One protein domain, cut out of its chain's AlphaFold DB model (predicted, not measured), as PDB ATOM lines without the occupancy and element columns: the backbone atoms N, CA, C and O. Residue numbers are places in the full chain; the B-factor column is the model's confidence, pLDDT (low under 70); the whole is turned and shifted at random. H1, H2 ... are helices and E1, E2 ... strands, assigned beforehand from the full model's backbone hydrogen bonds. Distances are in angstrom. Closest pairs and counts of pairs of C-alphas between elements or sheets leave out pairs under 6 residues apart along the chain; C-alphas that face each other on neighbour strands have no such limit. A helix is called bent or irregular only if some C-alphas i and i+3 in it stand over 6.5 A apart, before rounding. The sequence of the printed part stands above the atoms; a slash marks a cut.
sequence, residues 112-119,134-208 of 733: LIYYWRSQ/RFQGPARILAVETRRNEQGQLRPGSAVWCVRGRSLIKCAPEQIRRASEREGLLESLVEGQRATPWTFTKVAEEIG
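AT A GLANCE: This is residues 112 to 119 and 134 to 208 of the 733 residues of the protein "RE1 protein" of Symbiodinium sp. KB8 (UniProt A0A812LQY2). One strongly twisted sheet of five strands is folded back on itself, the leaf E4 E3 facing the leaf E1 E5 with the bent strand E2 as the hinge, and the long hairpin of E2 and E3 draws the shape out to its tip at residues 149 to 153. Toward the other end of the long axis are two short helices: H1 crosses over E1, while H2 only grazes the sheet by E3 and E4. The printed part has 83 residues, with five named strands and then two named helices in the order E1 E2 E3 E4 E5 H1 H2; the sheet's order is E4 E3 E2 E1 E5, all antiparallel, and the class is mixed, helices and strands. The whole is only just loose, close to compact, with a radius of gyration of the C-alphas of 14.3 A, and elongated, spanning 47 by 29 by 25 A.

IN THESE COORDINATES: The longest strand, E2, has residues 134 to 148 and measures 33.1 A from first to last C-alpha; it bends by 97 degrees at residue 138. E3, residues 154 to 164, measures 27.1 A and bends by 70 degrees at residue 158. E4 has residues 167 to 171. E1, residues 112 to 117, measures 16.8 A and begins with C-alpha 112 at (-42.139, 42.974, 15.711). E5 has residues 176 to 178. H1, residues 181 to 188, and H2, residues 200 to 207, each measure 10.4 A; H2 ends with C-alpha 207 at (-59.197, 47.477, 18.174).

HOW THE PARTS SIT: E2 pairs in a staggered way, with E1 over residues 134 to 140 and with E3 over 140 to 148. N 139 and O 113 are 3.0 A apart, and N 142 and O 161 are 2.8 A apart. E2, E3 and E4 form a meander, each strand the antiparallel neighbour of the one before; E3 and E4 are a hairpin, with N 169 and O 162 at 2.8 A. At the other edge, E5 is antiparallel to E1 at 150 degrees, with N 114 and O 177 at 2.9 A. E3 and E5 are apart. H1 is on the sheet, over E1, and runs across the strands at 68 degrees to E1 on the local plane; their closest C-alphas, Leu 112 and Gly 184, are 6.9 A apart. The closest C-alphas of H2 and E4, Ile 207 and Ser 167, are 6.6 A apart. H1 and H2 are apart. In both helices every O i to N i+4 pair is within hydrogen-bond range.

THE WHOLE: The C-alphas farthest apart, those of Glu 150 and Glu 191, are 46.8 A apart. Residues 120 to 133 are not printed, and C-alphas 119 and 134 are 8.3 A apart across this cut. The link from H1 to H2 is long, with 11 residues. The mean pLDDT of the printed part is 76.4; 22 residues are under 70, among them residues 191 to 198 and 204 to 208.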
ATOM      1  N   LEU A 112     -42.245  41.530  15.843       87.75
ATOM      2  CA  LEU A 112     -42.139  42.974  15.711       87.75
ATOM      3  C   LEU A 112     -41.694  43.317  14.287       87.75
ATOM      4  O   LEU A 112     -40.660  42.841  13.811       87.75
ATOM      5  N   ILE A 113     -42.474  44.149  13.607       89.94
ATOM      6  CA  ILE A 113     -42.297  44.469  12.192       89.94
ATOM      7  C   ILE A 113     -42.417  45.964  11.901       89.94
ATOM      8  O   ILE A 113     -42.981  46.743  12.670       89.94
ATOM      9  N   TYR A 114     -41.927  46.340  10.722       89.00
ATOM     10  CA  TYR A 114     -42.175  47.634  10.102       89.00
ATOM     11  C   TYR A 114     -42.754  47.421   8.697       89.00
ATOM     12  O   TYR A 114     -42.274  46.570   7.947       89.00
ATOM     13  N   TYR A 115     -43.761  48.210   8.322       86.88
ATOM     14  CA  TYR A 115     -44.482  48.113   7.049       86.88
ATOM     15  C   TYR A 115     -44.276  49.363   6.177       86.88
ATOM     16  O   TYR A 115     -44.201  50.488   6.671       86.88
ATOM     17  N   TRP A 116     -44.160  49.192   4.863       82.19
ATOM     18  CA  TRP A 116     -43.849  50.269   3.921       82.19
ATOM     19  C   TRP A 116     -45.072  51.125   3.555       82.19
ATOM     20  O   TRP A 116     -46.137  50.604   3.213       82.19
ATOM     21  N   ARG A 117     -44.915  52.457   3.554       74.19
ATOM     22  CA  ARG A 117     -45.928  53.422   3.083       74.19
ATOM     23  C   ARG A 117     -45.289  54.559   2.285       74.19
ATOM     24  O   ARG A 117     -44.266  55.105   2.681       74.19
ATOM     25  N   SER A 118     -45.955  54.977   1.207       64.69
ATOM     26  CA  SER A 118     -45.673  56.216   0.455       64.69
ATOM     27  C   SER A 118     -46.379  57.459   1.019       64.69
ATOM     28  O   SER A 118     -46.096  58.579   0.601       64.69
ATOM     29  N   GLN A 119     -47.305  57.275   1.964       61.16
ATOM     30  CA  GLN A 119     -48.008  58.348   2.668       61.16
ATOM     31  C   GLN A 119     -47.623  58.340   4.149       61.16
ATOM     32  O   GLN A 119     -47.755  57.314   4.824       61.16
ATOM     33  N   ARG A 134     -41.415  55.361   3.179       77.44
ATOM     34  CA  ARG A 134     -40.627  54.868   4.313       77.44
ATOM     35  C   ARG A 134     -41.306  53.689   5.003       77.44
ATOM     36  O   ARG A 134     -42.524  53.520   4.934       77.44
ATOM     37  N   PHE A 135     -40.501  52.893   5.699       81.31
ATOM     38  CA  PHE A 135     -40.987  51.905   6.656       81.31
ATOM     39  C   PHE A 135     -41.555  52.614   7.897       81.31
ATOM     40  O   PHE A 135     -40.899  53.476   8.478       81.31
ATOM     41  N   GLN A 136     -42.773  52.250   8.291       80.19
ATOM     42  CA  GLN A 136     -43.474  52.724   9.483       80.19
ATOM     43  C   GLN A 136     -43.627  51.580  10.487       80.19
ATOM     44  O   GLN A 136     -43.809  50.427  10.107       80.19
ATOM     45  N   GLY A 137     -43.559  51.912  11.770       79.25
ATOM     46  CA  GLY A 137     -43.649  50.968  12.877       79.25
ATOM     47  C   GLY A 137     -43.351  51.673  14.209       79.25
ATOM     48  O   GLY A 137     -43.374  52.911  14.240       79.25
ATOM     49  N   PRO A 138     -43.083  50.925  15.290       86.06
ATOM     50  CA  PRO A 138     -43.260  49.473  15.381       86.06
ATOM     51  C   PRO A 138     -44.720  49.048  15.139       86.06
ATOM     52  O   PRO A 138     -45.644  49.863  15.189       86.06
ATOM     53  N   ALA A 139     -44.899  47.780  14.784       86.50
ATOM     54  CA  ALA A 139     -46.175  47.085  14.638       86.50
ATOM     55  C   ALA A 139     -45.956  45.596  14.961       86.50
ATOM     56  O   ALA A 139     -44.818  45.123  14.916       86.50
ATOM     57  N   ARG A 140     -47.021  44.841  15.249       87.75
ATOM     58  CA  ARG A 140     -46.940  43.384  15.473       87.75
ATOM     59  C   ARG A 140     -47.827  42.604  14.521       87.75
ATOM     60  O   ARG A 140     -48.895  43.076  14.138       87.75
ATOM     61  N   ILE A 141     -47.398  41.406  14.146       88.50
ATOM     62  CA  ILE A 141     -48.189  40.501  13.303       88.50
ATOM     63  C   ILE A 141     -49.315  39.880  14.136       88.50
ATOM     64  O   ILE A 141     -49.055  39.324  15.196       88.50
ATOM     65  N   LEU A 142     -50.554  39.956  13.654       85.88
ATOM     66  CA  LEU A 142     -51.723  39.331  14.280       85.88
ATOM     67  C   LEU A 142     -52.042  37.979  13.636       85.88
ATOM     68  O   LEU A 142     -52.271  36.997  14.335       85.88
ATOM     69  N   ALA A 143     -52.054  37.929  12.302       85.00
ATOM     70  CA  ALA A 143     -52.361  36.724  11.537       85.00
ATOM     71  C   ALA A 143     -51.760  36.789  10.127       85.00
ATOM     72  O   ALA A 143     -51.620  37.864   9.543       85.00
ATOM     73  N   VAL A 144     -51.478  35.627   9.543       84.56
ATOM     74  CA  VAL A 144     -51.145  35.473   8.120       84.56
ATOM     75  C   VAL A 144     -52.302  34.731   7.456       84.56
ATOM     76  O   VAL A 144     -52.758  33.713   7.975       84.56
ATOM     77  N   GLU A 145     -52.814  35.233   6.330       84.25
ATOM     78  CA  GLU A 145     -53.834  34.496   5.571       84.25
ATOM     79  C   GLU A 145     -53.232  33.189   5.045       84.25
ATOM     80  O   GLU A 145     -52.073  33.165   4.646       84.25
ATOM     81  N   THR A 146     -54.003  32.103   4.992       81.44
ATOM     82  CA  THR A 146     -53.558  30.836   4.391       81.44
ATOM     83  C   THR A 146     -54.510  30.403   3.283       81.44
ATOM     84  O   THR A 146     -55.709  30.675   3.326       81.44
ATOM     85  N   ARG A 147     -53.974  29.745   2.252       75.31
ATOM     86  CA  ARG A 147     -54.752  29.149   1.157       75.31
ATOM     87  C   ARG A 147     -54.444  27.661   1.073       75.31
ATOM     88  O   ARG A 147     -53.291  27.268   1.230       75.31
ATOM     89  N   ARG A 148     -55.456  26.837   0.801       78.81
ATOM     90  CA  ARG A 148     -55.249  25.421   0.465       78.81
ATOM     91  C   ARG A 148     -54.832  25.298  -1.000       78.81
ATOM     92  O   ARG A 148     -55.424  25.947  -1.860       78.81
ATOM     93  N   ASN A 149     -53.830  24.468  -1.266       70.19
ATOM     94  CA  ASN A 149     -53.533  23.967  -2.606       70.19
ATOM     95  C   ASN A 149     -54.587  22.928  -3.031       70.19
ATOM     96  O   ASN A 149     -55.335  22.411  -2.202       70.19
ATOM     97  N   GLU A 150     -54.554  22.527  -4.301       68.44
ATOM     98  CA  GLU A 150     -55.326  21.396  -4.845       68.44
ATOM     99  C   GLU A 150     -55.032  20.074  -4.103       68.44
ATOM    100  O   GLU A 150     -55.921  19.256  -3.905       68.44
ATOM    101  N   GLN A 151     -53.811  19.917  -3.578       67.69
ATOM    102  CA  GLN A 151     -53.387  18.806  -2.709       67.69
ATOM    103  C   GLN A 151     -53.771  18.993  -1.220       67.69
ATOM    104  O   GLN A 151     -53.172  18.384  -0.336       67.69
ATOM    105  N   GLY A 152     -54.697  19.902  -0.894       71.00
ATOM    106  CA  GLY A 152     -55.198  20.160   0.465       71.00
ATOM    107  C   GLY A 152     -54.244  20.898   1.419       71.00
ATOM    108  O   GLY A 152     -54.715  21.575   2.335       71.00
ATOM    109  N   GLN A 153     -52.926  20.824   1.198       72.62
ATOM    110  CA  GLN A 153     -51.902  21.494   2.009       72.62
ATOM    111  C   GLN A 153     -52.109  23.014   2.092       72.62
ATOM    112  O   GLN A 153     -52.404  23.666   1.087       72.62
ATOM    113  N   LEU A 154     -51.889  23.586   3.279       69.44
ATOM    114  CA  LEU A 154     -51.918  25.030   3.514       69.44
ATOM    115  C   LEU A 154     -50.603  25.682   3.059       69.44
ATOM    116  O   LEU A 154     -49.525  25.287   3.498       69.44
ATOM    117  N   ARG A 155     -50.695  26.723   2.230       71.50
ATOM    118  CA  ARG A 155     -49.609  27.676   1.950       71.50
ATOM    119  C   ARG A 155     -49.934  29.050   2.547       71.50
ATOM    120  O   ARG A 155     -51.119  29.400   2.628       71.50
ATOM    121  N   PRO A 156     -48.920  29.858   2.914       68.94
ATOM    122  CA  PRO A 156     -49.131  31.265   3.233       68.94
ATOM    123  C   PRO A 156     -49.747  31.994   2.028       68.94
ATOM    124  O   PRO A 156     -49.372  31.784   0.873       68.94
ATOM    125  N   GLY A 157     -50.744  32.821   2.314       70.06
ATOM    126  CA  GLY A 157     -51.472  33.643   1.365       70.06
ATOM    127  C   GLY A 157     -50.790  34.984   1.105       70.06
ATOM    128  O   GLY A 157     -49.769  35.336   1.689       70.06
ATOM    129  N   SER A 158     -51.389  35.773   0.218       75.31
ATOM    130  CA  SER A 158     -50.836  37.046  -0.258       75.31
ATOM    131  C   SER A 158     -51.012  38.228   0.708       75.31
ATOM    132  O   SER A 158     -50.896  39.374   0.274       75.31
ATOM    133  N   ALA A 159     -51.353  37.992   1.978       83.81
ATOM    134  CA  ALA A 159     -51.565  39.060   2.946       83.81
ATOM    135  C   ALA A 159     -51.265  38.653   4.393       83.81
ATOM    136  O   ALA A 159     -51.589  37.555   4.849       83.81
ATOM    137  N   VAL A 160     -50.706  39.618   5.114       86.50
ATOM    138  CA  VAL A 160     -50.417  39.598   6.542       86.50
ATOM    139  C   VAL A 160     -51.243  40.701   7.196       86.50
ATOM    140  O   VAL A 160     -51.293  41.835   6.710       86.50
ATOM    141  N   TRP A 161     -51.888  40.368   8.303       87.25
ATOM    142  CA  TRP A 161     -52.610  41.299   9.153       87.25
ATOM    143  C   TRP A 161     -51.717  41.673  10.331       87.25
ATOM    144  O   TRP A 161     -51.231  40.801  11.051       87.25
ATOM    145  N   CYS A 162     -51.490  42.968  10.522       87.06
ATOM    146  CA  CYS A 162     -50.655  43.507  11.589       87.06
ATOM    147  C   CYS A 162     -51.376  44.631  12.339       87.06
ATOM    148  O   CYS A 162     -52.283  45.269  11.807       87.06
ATOM    149  N   VAL A 163     -50.996  44.846  13.594       84.75
ATOM    150  CA  VAL A 163     -51.639  45.778  14.522       84.75
ATOM    151  C   VAL A 163     -50.632  46.833  14.959       84.75
ATOM    152  O   VAL A 163     -49.470  46.526  15.243       84.75
ATOM    153  N   ARG A 164     -51.085  48.089  15.004       81.19
ATOM    154  CA  ARG A 164     -50.323  49.237  15.500       81.19
ATOM    155  C   ARG A 164     -51.259  50.160  16.271       81.19
ATOM    156  O   ARG A 164     -51.974  50.971  15.678       81.19
ATOM    157  N   GLY A 165     -51.282  49.994  17.591       74.44
ATOM    158  CA  GLY A 165     -52.330  50.557  18.439       74.44
ATOM    159  C   GLY A 165     -53.723  50.115  17.967       74.44
ATOM    160  O   GLY A 165     -53.888  49.031  17.408       74.44
ATOM    161  N   ARG A 166     -54.696  51.032  18.018       74.12
ATOM    162  CA  ARG A 166     -56.077  50.836  17.523       74.12
ATOM    163  C   ARG A 166     -56.234  50.568  16.012       74.12
ATOM    164  O   ARG A 166     -57.355  50.487  15.522       74.12
ATOM    165  N   SER A 167     -55.148  50.503  15.235       72.88
ATOM    166  CA  SER A 167     -55.199  50.271  13.785       72.88
ATOM    167  C   SER A 167     -54.853  48.830  13.423       72.88
ATOM    168  O   SER A 167     -53.697  48.419  13.536       72.88
ATOM    169  N   LEU A 168     -55.839  48.099  12.895       82.19
ATOM    170  CA  LEU A 168     -55.628  46.853  12.158       82.19
ATOM    171  C   LEU A 168     -55.258  47.173  10.699       82.19
ATOM    172  O   LEU A 168     -55.989  47.869   9.994       82.19
ATOM    173  N   ILE A 169     -54.113  46.671  10.241       81.94
ATOM    174  CA  ILE A 169     -53.499  46.999   8.952       81.94
ATOM    175  C   ILE A 169     -53.280  45.712   8.150       81.94
ATOM    176  O   ILE A 169     -52.591  44.794   8.595       81.94
ATOM    177  N   LYS A 170     -53.830  45.661   6.932       85.88
ATOM    178  CA  LYS A 170     -53.565  44.593   5.960       85.88
ATOM    179  C   LYS A 170     -52.410  44.998   5.041       85.88
ATOM    180  O   LYS A 170     -52.499  46.020   4.359       85.88
ATOM    181  N   CYS A 171     -51.358  44.187   5.002       82.31
ATOM    182  CA  CYS A 171     -50.168  44.385   4.173       82.31
ATOM    183  C   CYS A 171     -49.876  43.141   3.325       82.31
ATOM    184  O   CYS A 171     -50.197  42.022   3.719       82.31
ATOM    185  N   ALA A 172     -49.234  43.321   2.172       82.69
ATOM    186  CA  ALA A 172     -48.597  42.207   1.467       82.69
ATOM    187  C   ALA A 172     -47.277  41.827   2.179       82.69
ATOM    188  O   ALA A 172     -46.625  42.728   2.718       82.69
ATOM    189  N   PRO A 173     -46.840  40.552   2.170       81.88
ATOM    190  CA  PRO A 173     -45.568  40.140   2.776       81.88
ATOM    191  C   PRO A 173     -44.364  40.967   2.297       81.88
ATOM    192  O   PRO A 173     -43.508  41.335   3.098       81.88
ATOM    193  N   GLU A 174     -44.345  41.338   1.012       78.69
ATOM    194  CA  GLU A 174     -43.295  42.147   0.382       78.69
ATOM    195  C   GLU A 174     -43.266  43.619   0.855       78.69
ATOM    196  O   GLU A 174     -42.306  44.338   0.583       78.69
ATOM    197  N   GLN A 175     -44.304  44.094   1.556       81.38
ATOM    198  CA  GLN A 175     -44.341  45.432   2.166       81.38
ATOM    199  C   GLN A 175     -43.765  45.450   3.588       81.38
ATOM    200  O   GLN A 175     -43.665  46.524   4.181       81.38
ATOM    201  N   ILE A 176     -43.431  44.291   4.155       86.00
ATOM    202  CA  ILE A 176     -43.045  44.130   5.557       86.00
ATOM    203  C   ILE A 176     -41.548  43.822   5.650       86.00
ATOM    204  O   ILE A 176     -40.986  43.122   4.808       86.00
ATOM    205  N   ARG A 177     -40.908  44.313   6.713       87.81
ATOM    206  CA  ARG A 177     -39.644  43.777   7.231       87.81
ATOM    207  C   ARG A 177     -39.787  43.436   8.712       87.81
ATOM    208  O   ARG A 177     -40.518  44.123   9.428       87.81
ATOM    209  N   ARG A 178     -39.031  42.443   9.189       88.00
ATOM    210  CA  ARG A 178     -38.808  42.249  10.632       88.00
ATOM    211  C   ARG A 178     -38.080  43.480  11.212       88.00
ATOM    212  O   ARG A 178     -37.358  44.189  10.496       88.00
ATOM    213  N   ALA A 179     -38.308  43.772  12.488       86.06
ATOM    214  CA  ALA A 179     -37.523  44.757  13.224       86.06
ATOM    215  C   ALA A 179     -36.064  44.281  13.356       86.06
ATOM    216  O   ALA A 179     -35.803  43.086  13.476       86.06
ATOM    217  N   SER A 180     -35.110  45.210  13.328       84.50
ATOM    218  CA  SER A 180     -33.720  44.910  13.695       84.50
ATOM    219  C   SER A 180     -33.596  44.696  15.206       84.50
ATOM    220  O   SER A 180     -34.418  45.199  15.969       84.50
ATOM    221  N   GLU A 181     -32.544  44.010  15.662       79.62
ATOM    222  CA  GLU A 181     -32.292  43.775  17.096       79.62
ATOM    223  C   GLU A 181     -32.316  45.080  17.906       79.62
ATOM    224  O   GLU A 181     -32.936  45.147  18.963       79.62
ATOM    225  N   ARG A 182     -31.731  46.158  17.367       80.56
ATOM    226  CA  ARG A 182     -31.761  47.489  17.987       80.56
ATOM    227  C   ARG A 182     -33.179  48.056  18.104       80.56
ATOM    228  O   ARG A 182     -33.486  48.683  19.110       80.56
ATOM    229  N   GLU A 183     -34.032  47.866  17.101       82.62
ATOM    230  CA  GLU A 183     -35.436  48.308  17.142       82.62
ATOM    231  C   GLU A 183     -36.269  47.452  18.108       82.62
ATOM    232  O   GLU A 183     -37.096  47.997  18.832       82.62
ATOM    233  N   GLY A 184     -36.010  46.142  18.179       79.75
ATOM    234  CA  GLY A 184     -36.629  45.242  19.157       79.75
ATOM    235  C   GLY A 184     -36.235  45.567  20.598       79.75
ATOM    236  O   GLY A 184     -37.099  45.632  21.470       79.75
ATOM    237  N   LEU A 185     -34.950  45.850  20.841       78.56
ATOM    238  CA  LEU A 185     -34.455  46.304  22.141       78.56
ATOM    239  C   LEU A 185     -35.046  47.666  22.522       78.56
ATOM    240  O   LEU A 185     -35.510  47.824  23.648       78.56
ATOM    241  N   LEU A 186     -35.098  48.626  21.590       78.88
ATOM    242  CA  LEU A 186     -35.740  49.923  21.831       78.88
ATOM    243  C   LEU A 186     -37.225  49.774  22.188       78.88
ATOM    244  O   LEU A 186     -37.653  50.403  23.148       78.88
ATOM    245  N   GLU A 187     -37.985  48.922  21.495       76.19
ATOM    246  CA  GLU A 187     -39.384  48.628  21.849       76.19
ATOM    247  C   GLU A 187     -39.500  47.975  23.237       76.19
ATOM    248  O   GLU A 187     -40.377  48.341  24.014       76.19
ATOM    249  N   SER A 188     -38.596  47.053  23.597       74.12
ATOM    250  CA  SER A 188     -38.592  46.428  24.933       74.12
ATOM    251  C   SER A 188     -38.237  47.388  26.078       74.12
ATOM    252  O   SER A 188     -38.549  47.097  27.228       74.12
ATOM    253  N   LEU A 189     -37.616  48.531  25.765       75.62
ATOM    254  CA  LEU A 189     -37.299  49.609  26.709       75.62
ATOM    255  C   LEU A 189     -38.412  50.671  26.811       75.62
ATOM    256  O   LEU A 189     -38.312  51.580  27.634       75.62
ATOM    257  N   VAL A 190     -39.467  50.590  25.990       72.19
ATOM    258  CA  VAL A 190     -40.645  51.463  26.101       72.19
ATOM    259  C   VAL A 190     -41.646  50.827  27.061       72.19
ATOM    260  O   VAL A 190     -42.418  49.951  26.689       72.19
ATOM    261  N   GLU A 191     -41.679  51.292  28.306       53.47
ATOM    262  CA  GLU A 191     -42.713  50.881  29.258       53.47
ATOM    263  C   GLU A 191     -44.048  51.626  29.032       53.47
ATOM    264  O   GLU A 191     -44.095  52.790  28.624       53.47
ATOM    265  N   GLY A 192     -45.165  50.959  29.341       60.50
ATOM    266  CA  GLY A 192     -46.502  51.564  29.379       60.50
ATOM    267  C   GLY A 192     -47.222  51.695  28.028       60.50
ATOM    268  O   GLY A 192     -46.987  50.938  27.090       60.50
ATOM    269  N   GLN A 193     -48.148  52.662  27.939       53.34
ATOM    270  CA  GLN A 193     -49.144  52.842  26.857       53.34
ATOM    271  C   GLN A 193     -48.580  53.158  25.450       53.34
ATOM    272  O   GLN A 193     -49.336  53.530  24.554       53.34
ATOM    273  N   ARG A 194     -47.261  53.076  25.245       55.81
ATOM    274  CA  ARG A 194     -46.611  53.309  23.942       55.81
ATOM    275  C   ARG A 194     -46.013  52.050  23.315       55.81
ATOM    276  O   ARG A 194     -45.752  52.082  22.116       55.81
ATOM    277  N   ALA A 195     -45.820  50.977  24.082       62.16
ATOM    278  CA  ALA A 195     -45.395  49.690  23.540       62.16
ATOM    279  C   ALA A 195     -46.523  49.047  22.730       62.16
ATOM    280  O   ALA A 195     -47.681  49.067  23.147       62.16
ATOM    281  N   THR A 196     -46.193  48.415  21.604       63.28
ATOM    282  CA  THR A 196     -47.172  47.678  20.796       63.28
ATOM    283  C   THR A 196     -47.623  46.425  21.568       63.28
ATOM    284  O   THR A 196     -46.788  45.536  21.792       63.28
ATOM    285  N   PRO A 197     -48.900  46.304  21.988       63.84
ATOM    286  CA  PRO A 197     -49.346  45.212  22.853       63.84
ATOM    287  C   PRO A 197     -49.276  43.850  22.152       63.84
ATOM    288  O   PRO A 197     -49.476  43.748  20.941       63.84
ATOM    289  N   TRP A 198     -49.013  42.792  22.929       68.50
ATOM    290  CA  TRP A 198     -48.942  41.412  22.425       68.50
ATOM    291  C   TRP A 198     -49.759  40.373  23.219       68.50
ATOM    292  O   TRP A 198     -49.590  39.170  23.053       68.50
ATOM    293  N   THR A 199     -50.695  40.805  24.063       71.94
ATOM    294  CA  THR A 199     -51.745  39.905  24.569       71.94
ATOM    295  C   THR A 199     -53.011  40.101  23.743       71.94
ATOM    296  O   THR A 199     -53.400  41.240  23.476       71.94
ATOM    297  N   PHE A 200     -53.670  39.006  23.343       67.31
ATOM    298  CA  PHE A 200     -54.915  39.070  22.562       67.31
ATOM    299  C   PHE A 200     -55.990  39.922  23.251       67.31
ATOM    300  O   PHE A 200     -56.677  40.678  22.572       67.31
ATOM    301  N   THR A 201     -56.053  39.882  24.584       69.75
ATOM    302  CA  THR A 201     -56.879  40.740  25.446       69.75
ATOM    303  C   THR A 201     -56.689  42.230  25.122       69.75
ATOM    304  O   THR A 201     -57.622  42.885  24.668       69.75
ATOM    305  N   LYS A 202     -55.452  42.749  25.219       68.88
ATOM    306  CA  LYS A 202     -55.139  44.162  24.924       68.88
ATOM    307  C   LYS A 202     -55.348  44.523  23.454       68.88
ATOM    308  O   LYS A 202     -55.752  45.635  23.137       68.88
ATOM    309  N   VAL A 203     -55.082  43.586  22.544       72.25
ATOM    310  CA  VAL A 203     -55.322  43.787  21.108       72.25
ATOM    311  C   VAL A 203     -56.825  43.903  20.807       72.25
ATOM    312  O   VAL A 203     -57.214  44.749  20.004       72.25
ATOM    313  N   ALA A 204     -57.679  43.117  21.472       68.81
ATOM    314  CA  ALA A 204     -59.134  43.206  21.346       68.81
ATOM    315  C   ALA A 204     -59.703  44.495  21.974       68.81
ATOM    316  O   ALA A 204     -60.554  45.148  21.364       68.81
ATOM    317  N   GLU A 205     -59.188  44.893  23.143       68.00
ATOM    318  CA  GLU A 205     -59.503  46.170  23.802       68.00
ATOM    319  C   GLU A 205     -59.167  47.374  22.903       68.00
ATOM    320  O   GLU A 205     -59.998  48.261  22.706       68.00
ATOM    321  N   GLU A 206     -57.968  47.410  22.311       67.12
ATOM    322  CA  GLU A 206     -57.529  48.552  21.500       67.12
ATOM    323  C   GLU A 206     -58.197  48.633  20.121       67.12
ATOM    324  O   GLU A 206     -58.454  49.740  19.643       67.12
ATOM    325  N   ILE A 207     -58.510  47.502  19.481       65.88
ATOM    326  CA  ILE A 207     -59.197  47.477  18.174       65.88
ATOM    327  C   ILE A 207     -60.691  47.852  18.303       65.88
ATOM    328  O   ILE A 207     -61.330  48.171  17.299       65.88
ATOM    329  N   GLY A 208     -61.240  47.898  19.524       60.72
ATOM    330  CA  GLY A 208     -62.633  48.277  19.782       60.72
ATOM    331  C   GLY A 208     -63.602  47.105  19.634       60.72
ATOM    332  O   GLY A 208     -64.629  47.223  18.966       60.72
TER     333      GLY A 208